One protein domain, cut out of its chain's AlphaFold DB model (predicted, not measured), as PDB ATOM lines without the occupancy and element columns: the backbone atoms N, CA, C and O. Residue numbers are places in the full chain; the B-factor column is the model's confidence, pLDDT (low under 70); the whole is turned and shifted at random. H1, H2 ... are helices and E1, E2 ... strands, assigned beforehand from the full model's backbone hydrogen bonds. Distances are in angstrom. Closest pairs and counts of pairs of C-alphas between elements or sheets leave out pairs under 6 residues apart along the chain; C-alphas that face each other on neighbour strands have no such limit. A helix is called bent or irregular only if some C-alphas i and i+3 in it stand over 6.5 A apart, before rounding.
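Overview. This is residues 283 to 342 and 362 to 369 of the 373 residues of the protein "PAS domain-containing protein" of Paludibaculum fermentans (UniProt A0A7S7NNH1). Two helices, H1 and H2, run side by side the same way, and a ribbon of two antiparallel strands, E1 and E3, runs lengthwise beside them, E1 over H1 and E3 on the far side of E1 from H1. At one end the link from E1 leads to the short strand E2, which pairs with residues 283 to 284. The printed part has 68 residues with two named helices and three named strands, in the order H1, E1, E2, H2, E3, a mixed class. The whole is compact, with a radius of gyration of the C-alphas of 12.4 A, and elongated, 39 by 22 by 18 A.

Arrangement. Residues 283 to 284 pair antiparallel with residues 318 to 319 of E2, residues 318 to 320. H1, residues 286 to 301, touches H2, residues 322 to 338, the same way at a steep tilt of 36 degrees, only just steep; their closest C-alphas, Ile 301 and Arg 337, are 6.0 A apart. H1 is irregular, with C-alphas 292 and 295 7.2 A apart, and has a kink of 52 degrees near residue 295. The closest C-alphas of H1 and E1, residues 305 to 309, are Arg 298 and Leu 307, 6.5 A apart. E1 and E3, residues 364 to 368, are antiparallel neighbours at 153 degrees, with N 306 and O 367 2.7 A apart, within hydrogen-bond range. H1 and E3 are apart. E2 and H2 meet only through their link. Every O i to N i+4 pair is within hydrogen-bond range in H2, and 10 of 12 in H1.

Along the chain. H1 begins at C-alpha 286 (135.453, 109.533, 133.654) and is 20.4 A long. E1 is 12.9 A, E2 6.0 A and H2 24.5 A long. E3 is 13.6 A long and ends at C-alpha 368 (141.621, 125.043, 152.173).

Size, cuts and confidence. The two C-alphas farthest apart, Ile 283 and Met 342, are 39.4 A apart. Residues 343 to 361 are not printed, and C-alphas 342 and 362 are 25.6 A apart across the cut. Of the links printed whole, none is long. The mean pLDDT of E3 is 44.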
ATOM      1  N   ILE A 283     131.053 106.055 124.786       85.62
ATOM      2  CA  ILE A 283     131.660 105.274 125.868       85.62
ATOM      3  C   ILE A 283     132.856 106.076 126.380       85.62
ATOM      4  O   ILE A 283     133.886 106.152 125.714       85.62
ATOM      5  N   VAL A 284     132.719 106.668 127.564       85.62
ATOM      6  CA  VAL A 284     133.712 107.574 128.146       85.62
ATOM      7  C   VAL A 284     134.322 107.011 129.425       85.62
ATOM      8  O   VAL A 284     133.646 106.398 130.258       85.62
ATOM      9  N   ASN A 285     135.623 107.252 129.600       87.38
ATOM     10  CA  ASN A 285     136.319 107.038 130.862       87.38
ATOM     11  C   ASN A 285     136.307 108.344 131.674       87.38
ATOM     12  O   ASN A 285     136.938 109.328 131.290       87.38
ATOM     13  N   LEU A 286     135.598 108.345 132.806       87.12
ATOM     14  CA  LEU A 286     135.453 109.533 133.654       87.12
ATOM     15  C   LEU A 286     136.784 110.004 134.259       87.12
ATOM     16  O   LEU A 286     136.965 111.207 134.440       87.12
ATOM     17  N   ASN A 287     137.735 109.097 134.520       87.50
ATOM     18  CA  ASN A 287     139.047 109.473 135.055       87.50
ATOM     19  C   ASN A 287     139.822 110.338 134.054       87.50
ATOM     20  O   ASN A 287     140.462 111.311 134.450       87.50
ATOM     21  N   SER A 288     139.720 110.024 132.760       83.81
ATOM     22  CA  SER A 288     140.363 110.795 131.692       83.81
ATOM     23  C   SER A 288     139.791 112.212 131.587       83.81
ATOM     24  O   SER A 288     140.552 113.164 131.434       83.81
ATOM     25  N   ILE A 289     138.468 112.364 131.730       85.31
ATOM     26  CA  ILE A 289     137.798 113.674 131.715       85.31
ATOM     27  C   ILE A 289     138.238 114.516 132.922       85.31
ATOM     28  O   ILE A 289     138.638 115.668 132.768       85.31
ATOM     29  N   ILE A 290     138.222 113.934 134.127       86.19
ATOM     30  CA  ILE A 290     138.624 114.642 135.352       86.19
ATOM     31  C   ILE A 290     140.100 115.056 135.288       86.19
ATOM     32  O   ILE A 290     140.426 116.190 135.640       86.19
ATOM     33  N   GLY A 291     140.980 114.182 134.788       81.38
ATOM     34  CA  GLY A 291     142.397 114.498 134.598       81.38
ATOM     35  C   GLY A 291     142.626 115.642 133.604       81.38
ATOM     36  O   GLY A 291     143.419 116.542 133.874       81.38
ATOM     37  N   GLY A 292     141.884 115.667 132.489       79.75
ATOM     38  CA  GLY A 292     141.960 116.750 131.501       79.75
ATOM     39  C   GLY A 292     141.516 118.112 132.049       79.75
ATOM     40  O   GLY A 292     142.079 119.146 131.687       79.75
ATOM     41  N   LEU A 293     140.551 118.121 132.971       82.81
ATOM     42  CA  LEU A 293     140.027 119.341 133.583       82.81
ATOM     43  C   LEU A 293     140.844 119.849 134.777       82.81
ATOM     44  O   LEU A 293     140.663 120.999 135.180       82.81
ATOM     45  N   GLU A 294     141.741 119.048 135.354       80.69
ATOM     46  CA  GLU A 294     142.381 119.358 136.639       80.69
ATOM     47  C   GLU A 294     143.131 120.702 136.627       80.69
ATOM     48  O   GLU A 294     142.970 121.529 137.530       80.69
ATOM     49  N   SER A 295     143.905 120.963 135.572       74.75
ATOM     50  CA  SER A 295     144.660 122.214 135.418       74.75
ATOM     51  C   SER A 295     143.747 123.443 135.289       74.75
ATOM     52  O   SER A 295     144.016 124.493 135.878       74.75
ATOM     53  N   MET A 296     142.635 123.306 134.562       75.69
ATOM     54  CA  MET A 296     141.637 124.358 134.373       75.69
ATOM     55  C   MET A 296     140.876 124.635 135.674       75.69
ATOM     56  O   MET A 296     140.719 125.793 136.061       75.69
ATOM     57  N   LEU A 297     140.451 123.582 136.377       79.75
ATOM     58  CA  LEU A 297     139.729 123.681 137.644       79.75
ATOM     59  C   LEU A 297     140.584 124.356 138.718       79.75
ATOM     60  O   LEU A 297     140.086 125.260 139.383       79.75
ATOM     61  N   ARG A 298     141.877 124.011 138.827       78.81
ATOM     62  CA  ARG A 298     142.828 124.683 139.737       78.81
ATOM     63  C   ARG A 298     142.907 126.193 139.486       78.81
ATOM     64  O   ARG A 298     142.963 126.968 140.437       78.81
ATOM     65  N   ARG A 299     142.863 126.629 138.221       72.06
ATOM     66  CA  ARG A 299     142.840 128.061 137.866       72.06
ATOM     67  C   ARG A 299     141.503 128.727 138.199       72.06
ATOM     68  O   ARG A 299     141.501 129.863 138.656       72.06
ATOM     69  N   LEU A 300     140.386 128.035 137.976       71.75
ATOM     70  CA  LEU A 300     139.027 128.552 138.198       71.75
ATOM     71  C   LEU A 300     138.667 128.733 139.681       71.75
ATOM     72  O   LEU A 300     137.946 129.675 140.026       71.75
ATOM     73  N   ILE A 301     139.138 127.835 140.548       75.69
ATOM     74  CA  ILE A 301     138.849 127.876 141.991       75.69
ATOM     75  C   ILE A 301     139.821 128.770 142.781       75.69
ATOM     76  O   ILE A 301     139.496 129.174 143.893       75.69
ATOM     77  N   GLY A 302     140.969 129.125 142.194       70.69
ATOM     78  CA  GLY A 302     141.960 130.030 142.782       70.69
ATOM     79  C   GLY A 302     142.981 129.341 143.697       70.69
ATOM     80  O   GLY A 302     142.766 128.241 144.198       70.69
ATOM     81  N   ALA A 303     144.116 130.009 143.933       71.00
ATOM     82  CA  ALA A 303     145.279 129.440 144.630       71.00
ATOM     83  C   ALA A 303     145.033 129.076 146.109       71.00
ATOM     84  O   ALA A 303     145.785 128.297 146.689       71.00
ATOM     85  N   HIS A 304     143.982 129.625 146.723       67.12
ATOM     86  CA  HIS A 304     143.665 129.419 148.141       67.12
ATOM     87  C   HIS A 304     142.829 128.153 148.405       67.12
ATOM     88  O   HIS A 304     142.605 127.790 149.563       67.12
ATOM     89  N   ILE A 305     142.387 127.457 147.348       74.06
ATOM     90  CA  ILE A 305     141.589 126.230 147.429       74.06
ATOM     91  C   ILE A 305     142.392 125.064 146.842       74.06
ATOM     92  O   ILE A 305     142.779 125.046 145.677       74.06
ATOM     93  N   THR A 306     142.625 124.051 147.670       77.25
ATOM     94  CA  THR A 306     143.264 122.790 147.295       77.25
ATOM     95  C   THR A 306     142.245 121.860 146.650       77.25
ATOM     96  O   THR A 306     141.303 121.407 147.301       77.25
ATOM     97  N   LEU A 307     142.468 121.534 145.379       80.38
ATOM     98  CA  LEU A 307     141.722 120.513 144.647       80.38
ATOM     99  C   LEU A 307     142.316 119.123 144.915       80.38
ATOM    100  O   LEU A 307     143.508 118.910 144.678       80.38
ATOM    101  N   SER A 308     141.493 118.173 145.365       81.44
ATOM    102  CA  SER A 308     141.854 116.757 145.490       81.44
ATOM    103  C   SER A 308     140.853 115.882 144.730       81.44
ATOM    104  O   SER A 308     139.649 115.931 144.987       81.44
ATOM    105  N   ALA A 309     141.358 115.070 143.800       79.56
ATOM    106  CA  ALA A 309     140.577 114.080 143.067       79.56
ATOM    107  C   ALA A 309     140.922 112.670 143.569       79.56
ATOM    108  O   ALA A 309     142.077 112.254 143.509       79.56
ATOM    109  N   GLN A 310     139.925 111.935 144.068       83.00
ATOM    110  CA  GLN A 310     140.071 110.532 144.463       83.00
ATOM    111  C   GLN A 310     139.432 109.642 143.398       83.00
ATOM    112  O   GLN A 310     138.226 109.404 143.419       83.00
ATOM    113  N   LEU A 311     140.246 109.185 142.448       81.69
ATOM    114  CA  LEU A 311     139.796 108.398 141.301       81.69
ATOM    115  C   LEU A 311     140.050 106.907 141.537       81.69
ATOM    116  O   LEU A 311     141.142 106.528 141.954       81.69
ATOM    117  N   ASP A 312     139.054 106.062 141.258       85.69
ATOM    118  CA  ASP A 312     139.225 104.605 141.262       85.69
ATOM    119  C   ASP A 312     139.883 104.170 139.936       85.69
ATOM    120  O   ASP A 312     139.287 104.385 138.873       85.69
ATOM    121  N   PRO A 313     141.083 103.557 139.949       78.81
ATOM    122  CA  PRO A 313     141.753 103.091 138.733       78.81
ATOM    123  C   PRO A 313     140.948 102.044 137.949       78.81
ATOM    124  O   PRO A 313     141.115 101.932 136.738       78.81
ATOM    125  N   ASN A 314     140.063 101.299 138.620       83.19
ATOM    126  CA  ASN A 314     139.249 100.232 138.034       83.19
ATOM    127  C   ASN A 314     137.832 100.698 137.653       83.19
ATOM    128  O   ASN A 314     136.929  99.875 137.455       83.19
ATOM    129  N   LEU A 315     137.609 102.014 137.560       84.31
ATOM    130  CA  LEU A 315     136.310 102.574 137.215       84.31
ATOM    131  C   LEU A 315     135.881 102.138 135.805       84.31
ATOM    132  O   LEU A 315     136.573 102.368 134.813       84.31
ATOM    133  N   LYS A 316     134.705 101.508 135.713       82.19
ATOM    134  CA  LYS A 316     134.154 101.048 134.431       82.19
ATOM    135  C   LYS A 316     133.740 102.244 133.556       82.19
ATOM    136  O   LYS A 316     133.127 103.172 134.090       82.19
ATOM    137  N   PRO A 317     133.989 102.205 132.232       84.25
ATOM    138  CA  PRO A 317     133.488 103.216 131.307       84.25
ATOM    139  C   PRO A 317     131.963 103.340 131.365       84.25
ATOM    140  O   PRO A 317     131.256 102.352 131.586       84.25
ATOM    141  N   VAL A 318     131.460 104.550 131.140       86.44
ATOM    142  CA  VAL A 318     130.024 104.856 131.139       86.44
ATOM    143  C   VAL A 318     129.611 105.435 129.796       86.44
ATOM    144  O   VAL A 318     130.419 106.039 129.104       86.44
ATOM    145  N   VAL A 319     128.345 105.259 129.425       83.31
ATOM    146  CA  VAL A 319     127.778 105.920 128.246       83.31
ATOM    147  C   VAL A 319     127.289 107.301 128.671       83.31
ATOM    148  O   VAL A 319     126.312 107.402 129.414       83.31
ATOM    149  N   ALA A 320     127.983 108.353 128.241       83.44
ATOM    150  CA  ALA A 320     127.640 109.742 128.537       83.44
ATOM    151  C   ALA A 320     128.176 110.676 127.443       83.44
ATOM    152  O   ALA A 320     129.053 110.295 126.676       83.44
ATOM    153  N   ASP A 321     127.651 111.898 127.371       80.50
ATOM    154  CA  ASP A 321     128.242 112.949 126.541       80.50
ATOM    155  C   ASP A 321     129.418 113.585 127.310       80.50
ATOM    156  O   ASP A 321     129.183 114.138 128.394       80.50
ATOM    157  N   PRO A 322     130.665 113.510 126.799       78.06
ATOM    158  CA  PRO A 322     131.831 114.049 127.492       78.06
ATOM    159  C   PRO A 322     131.665 115.527 127.868       78.06
ATOM    160  O   PRO A 322     131.955 115.911 129.000       78.06
ATOM    161  N   SER A 323     131.112 116.340 126.962       72.12
ATOM    162  CA  SER A 323     130.977 117.788 127.160       72.12
ATOM    163  C   SER A 323     129.995 118.143 128.282       72.12
ATOM    164  O   SER A 323     130.200 119.103 129.024       72.12
ATOM    165  N   GLN A 324     128.952 117.329 128.467       76.75
ATOM    166  CA  GLN A 324     127.996 117.485 129.566       76.75
ATOM    167  C   GLN A 324     128.612 117.109 130.911       76.75
ATOM    168  O   GLN A 324     128.404 117.805 131.904       76.75
ATOM    169  N   VAL A 325     129.392 116.026 130.947       82.94
ATOM    170  CA  VAL A 325     130.111 115.613 132.159       82.94
ATOM    171  C   VAL A 325     131.094 116.702 132.585       82.94
ATOM    172  O   VAL A 325     131.102 117.088 133.754       82.94
ATOM    173  N   GLU A 326     131.859 117.255 131.641       80.56
ATOM    174  CA  GLU A 326     132.772 118.370 131.903       80.56
ATOM    175  C   GLU A 326     132.041 119.582 132.490       80.56
ATOM    176  O   GLU A 326     132.457 120.138 133.508       80.56
ATOM    177  N   GLN A 327     130.909 119.959 131.896       75.44
ATOM    178  CA  GLN A 327     130.127 121.110 132.334       75.44
ATOM    179  C   GLN A 327     129.524 120.920 133.733       75.44
ATOM    180  O   GLN A 327     129.530 121.856 134.535       75.44
ATOM    181  N   VAL A 328     129.048 119.714 134.065       81.69
ATOM    182  CA  VAL A 328     128.581 119.387 135.424       81.69
ATOM    183  C   VAL A 328     129.716 119.541 136.435       81.69
ATOM    184  O   VAL A 328     129.514 120.160 137.479       81.69
ATOM    185  N   ILE A 329     130.911 119.034 136.120       82.75
ATOM    186  CA  ILE A 329     132.084 119.118 137.004       82.75
ATOM    187  C   ILE A 329     132.497 120.579 137.222       82.75
ATOM    188  O   ILE A 329     132.713 120.989 138.364       82.75
ATOM    189  N   ILE A 330     132.559 121.382 136.155       77.00
ATOM    190  CA  ILE A 330     132.892 122.812 136.241       77.00
ATOM    191  C   ILE A 330     131.870 123.551 137.111       77.00
ATOM    192  O   ILE A 330     132.256 124.279 138.026       77.00
ATOM    193  N   ASN A 331     130.573 123.330 136.881       76.19
ATOM    194  CA  ASN A 331     129.513 123.965 137.662       76.19
ATOM    195  C   ASN A 331     129.579 123.572 139.141       76.19
ATOM    196  O   ASN A 331     129.417 124.424 140.013       76.19
ATOM    197  N   MET A 332     129.854 122.300 139.442       80.19
ATOM    198  CA  MET A 332     130.043 121.850 140.820       80.19
ATOM    199  C   MET A 332     131.247 122.520 141.485       80.19
ATOM    200  O   MET A 332     131.139 122.936 142.635       80.19
ATOM    201  N   ALA A 333     132.369 122.665 140.779       78.31
ATOM    202  CA  ALA A 333     133.563 123.313 141.317       78.31
ATOM    203  C   ALA A 333     133.343 124.809 141.598       78.31
ATOM    204  O   ALA A 333     133.759 125.304 142.647       78.31
ATOM    205  N   VAL A 334     132.649 125.516 140.699       72.69
ATOM    206  CA  VAL A 334     132.264 126.924 140.889       72.69
ATOM    207  C   VAL A 334     131.305 127.066 142.070       72.69
ATOM    208  O   VAL A 334     131.573 127.858 142.968       72.69
ATOM    209  N   ASN A 335     130.257 126.239 142.136       73.50
ATOM    210  CA  ASN A 335     129.315 126.251 143.259       73.50
ATOM    211  C   ASN A 335     130.005 125.942 144.594       73.50
ATOM    212  O   ASN A 335     129.686 126.557 145.606       73.50
ATOM    213  N   ALA A 336     130.961 125.007 144.612       78.25
ATOM    214  CA  ALA A 336     131.729 124.691 145.810       78.25
ATOM    215  C   ALA A 336     132.591 125.880 146.260       78.25
ATOM    216  O   ALA A 336     132.610 126.188 147.448       78.25
ATOM    217  N   ARG A 337     133.268 126.564 145.328       74.75
ATOM    218  CA  ARG A 337     134.038 127.786 145.611       74.75
ATOM    219  C   ARG A 337     133.144 128.885 146.177       74.75
ATOM    220  O   ARG A 337     133.471 129.456 147.211       74.75
ATOM    221  N   ASP A 338     132.025 129.166 145.518       66.06
ATOM    222  CA  ASP A 338     131.120 130.252 145.907       66.06
ATOM    223  C   ASP A 338     130.460 129.968 147.271       66.06
ATOM    224  O   ASP A 338     130.219 130.883 148.055       66.06
ATOM    225  N   ALA A 339     130.263 128.688 147.608       73.12
ATOM    226  CA  ALA A 339     129.831 128.239 148.929       73.12
ATOM    227  C   ALA A 339     130.931 128.294 150.013       73.12
ATOM    228  O   ALA A 339     130.654 127.978 151.172       73.12
ATOM    229  N   MET A 340     132.161 128.710 149.683       68.88
ATOM    230  CA  MET A 340     133.290 128.853 150.613       68.88
ATOM    231  C   MET A 340     133.795 130.311 150.706       68.88
ATOM    232  O   MET A 340     134.928 130.582 150.309       68.88
ATOM    233  N   PRO A 341     133.032 131.264 151.290       51.34
ATOM    234  CA  PRO A 341     133.428 132.677 151.309       51.34
ATOM    235  C   PRO A 341     134.631 132.982 152.220       51.34
ATOM    236  O   PRO A 341     135.352 133.933 151.954       51.34
ATOM    237  N   MET A 342     134.869 132.184 153.276       49.44
ATOM    238  CA  MET A 342     136.013 132.319 154.207       49.44
ATOM    239  C   MET A 342     136.568 130.961 154.696       49.44
ATOM    240  O   MET A 342     136.911 130.794 155.862       49.44
ATOM    241  N   SER A 362     133.915 107.852 143.655       33.72
ATOM    242  CA  SER A 362     134.534 108.552 144.784       33.72
ATOM    243  C   SER A 362     134.695 110.048 144.472       33.72
ATOM    244  O   SER A 362     134.921 110.443 143.332       33.72
ATOM    245  N   ALA A 363     134.475 110.885 145.488       40.94
ATOM    246  CA  ALA A 363     134.176 112.310 145.360       40.94
ATOM    247  C   ALA A 363     135.387 113.205 145.018       40.94
ATOM    248  O   ALA A 363     136.518 112.942 145.428       40.94
ATOM    249  N   LEU A 364     135.114 114.330 144.345       41.84
ATOM    250  CA  LEU A 364     136.022 115.475 144.241       41.84
ATOM    251  C   LEU A 364     135.954 116.264 145.560       41.84
ATOM    252  O   LEU A 364     134.874 116.703 145.958       41.84
ATOM    253  N   VAL A 365     137.080 116.426 146.255       48.91
ATOM    254  CA  VAL A 365     137.135 117.100 147.561       48.91
ATOM    255  C   VAL A 365     137.977 118.364 147.434       48.91
ATOM    256  O   VAL A 365     139.183 118.293 147.202       48.91
ATOM    257  N   CYS A 366     137.357 119.527 147.627       40.62
ATOM    258  CA  CYS A 366     138.076 120.788 147.806       40.62
ATOM    259  C   CYS A 366     138.355 121.023 149.298       40.62
ATOM    260  O   CYS A 366     137.453 120.893 150.126       40.62
ATOM    261  N   ARG A 367     139.597 121.370 149.648       47.16
ATOM    262  CA  ARG A 367     140.007 121.778 151.007       47.16
ATOM    263  C   ARG A 367     140.720 123.123 150.958       47.16
ATOM    264  O   ARG A 367     141.267 123.485 149.926       47.16
ATOM    265  N   THR A 368     140.756 123.863 152.054       39.41
ATOM    266  CA  THR A 368     141.621 125.043 152.173       39.41
ATOM    267  C   THR A 368     143.078 124.629 152.365       39.41
ATOM    268  O   THR A 368     143.359 123.609 152.996       39.41
ATOM    269  N   ALA A 369     144.012 125.401 151.807       40.78
ATOM    270  CA  ALA A 369     145.433 125.206 152.078       40.78
ATOM    271  C   ALA A 369     145.738 125.673 153.512       40.78
ATOM    272  O   ALA A 369     145.778 126.869 153.783       40.78
TER     273      ALA A 369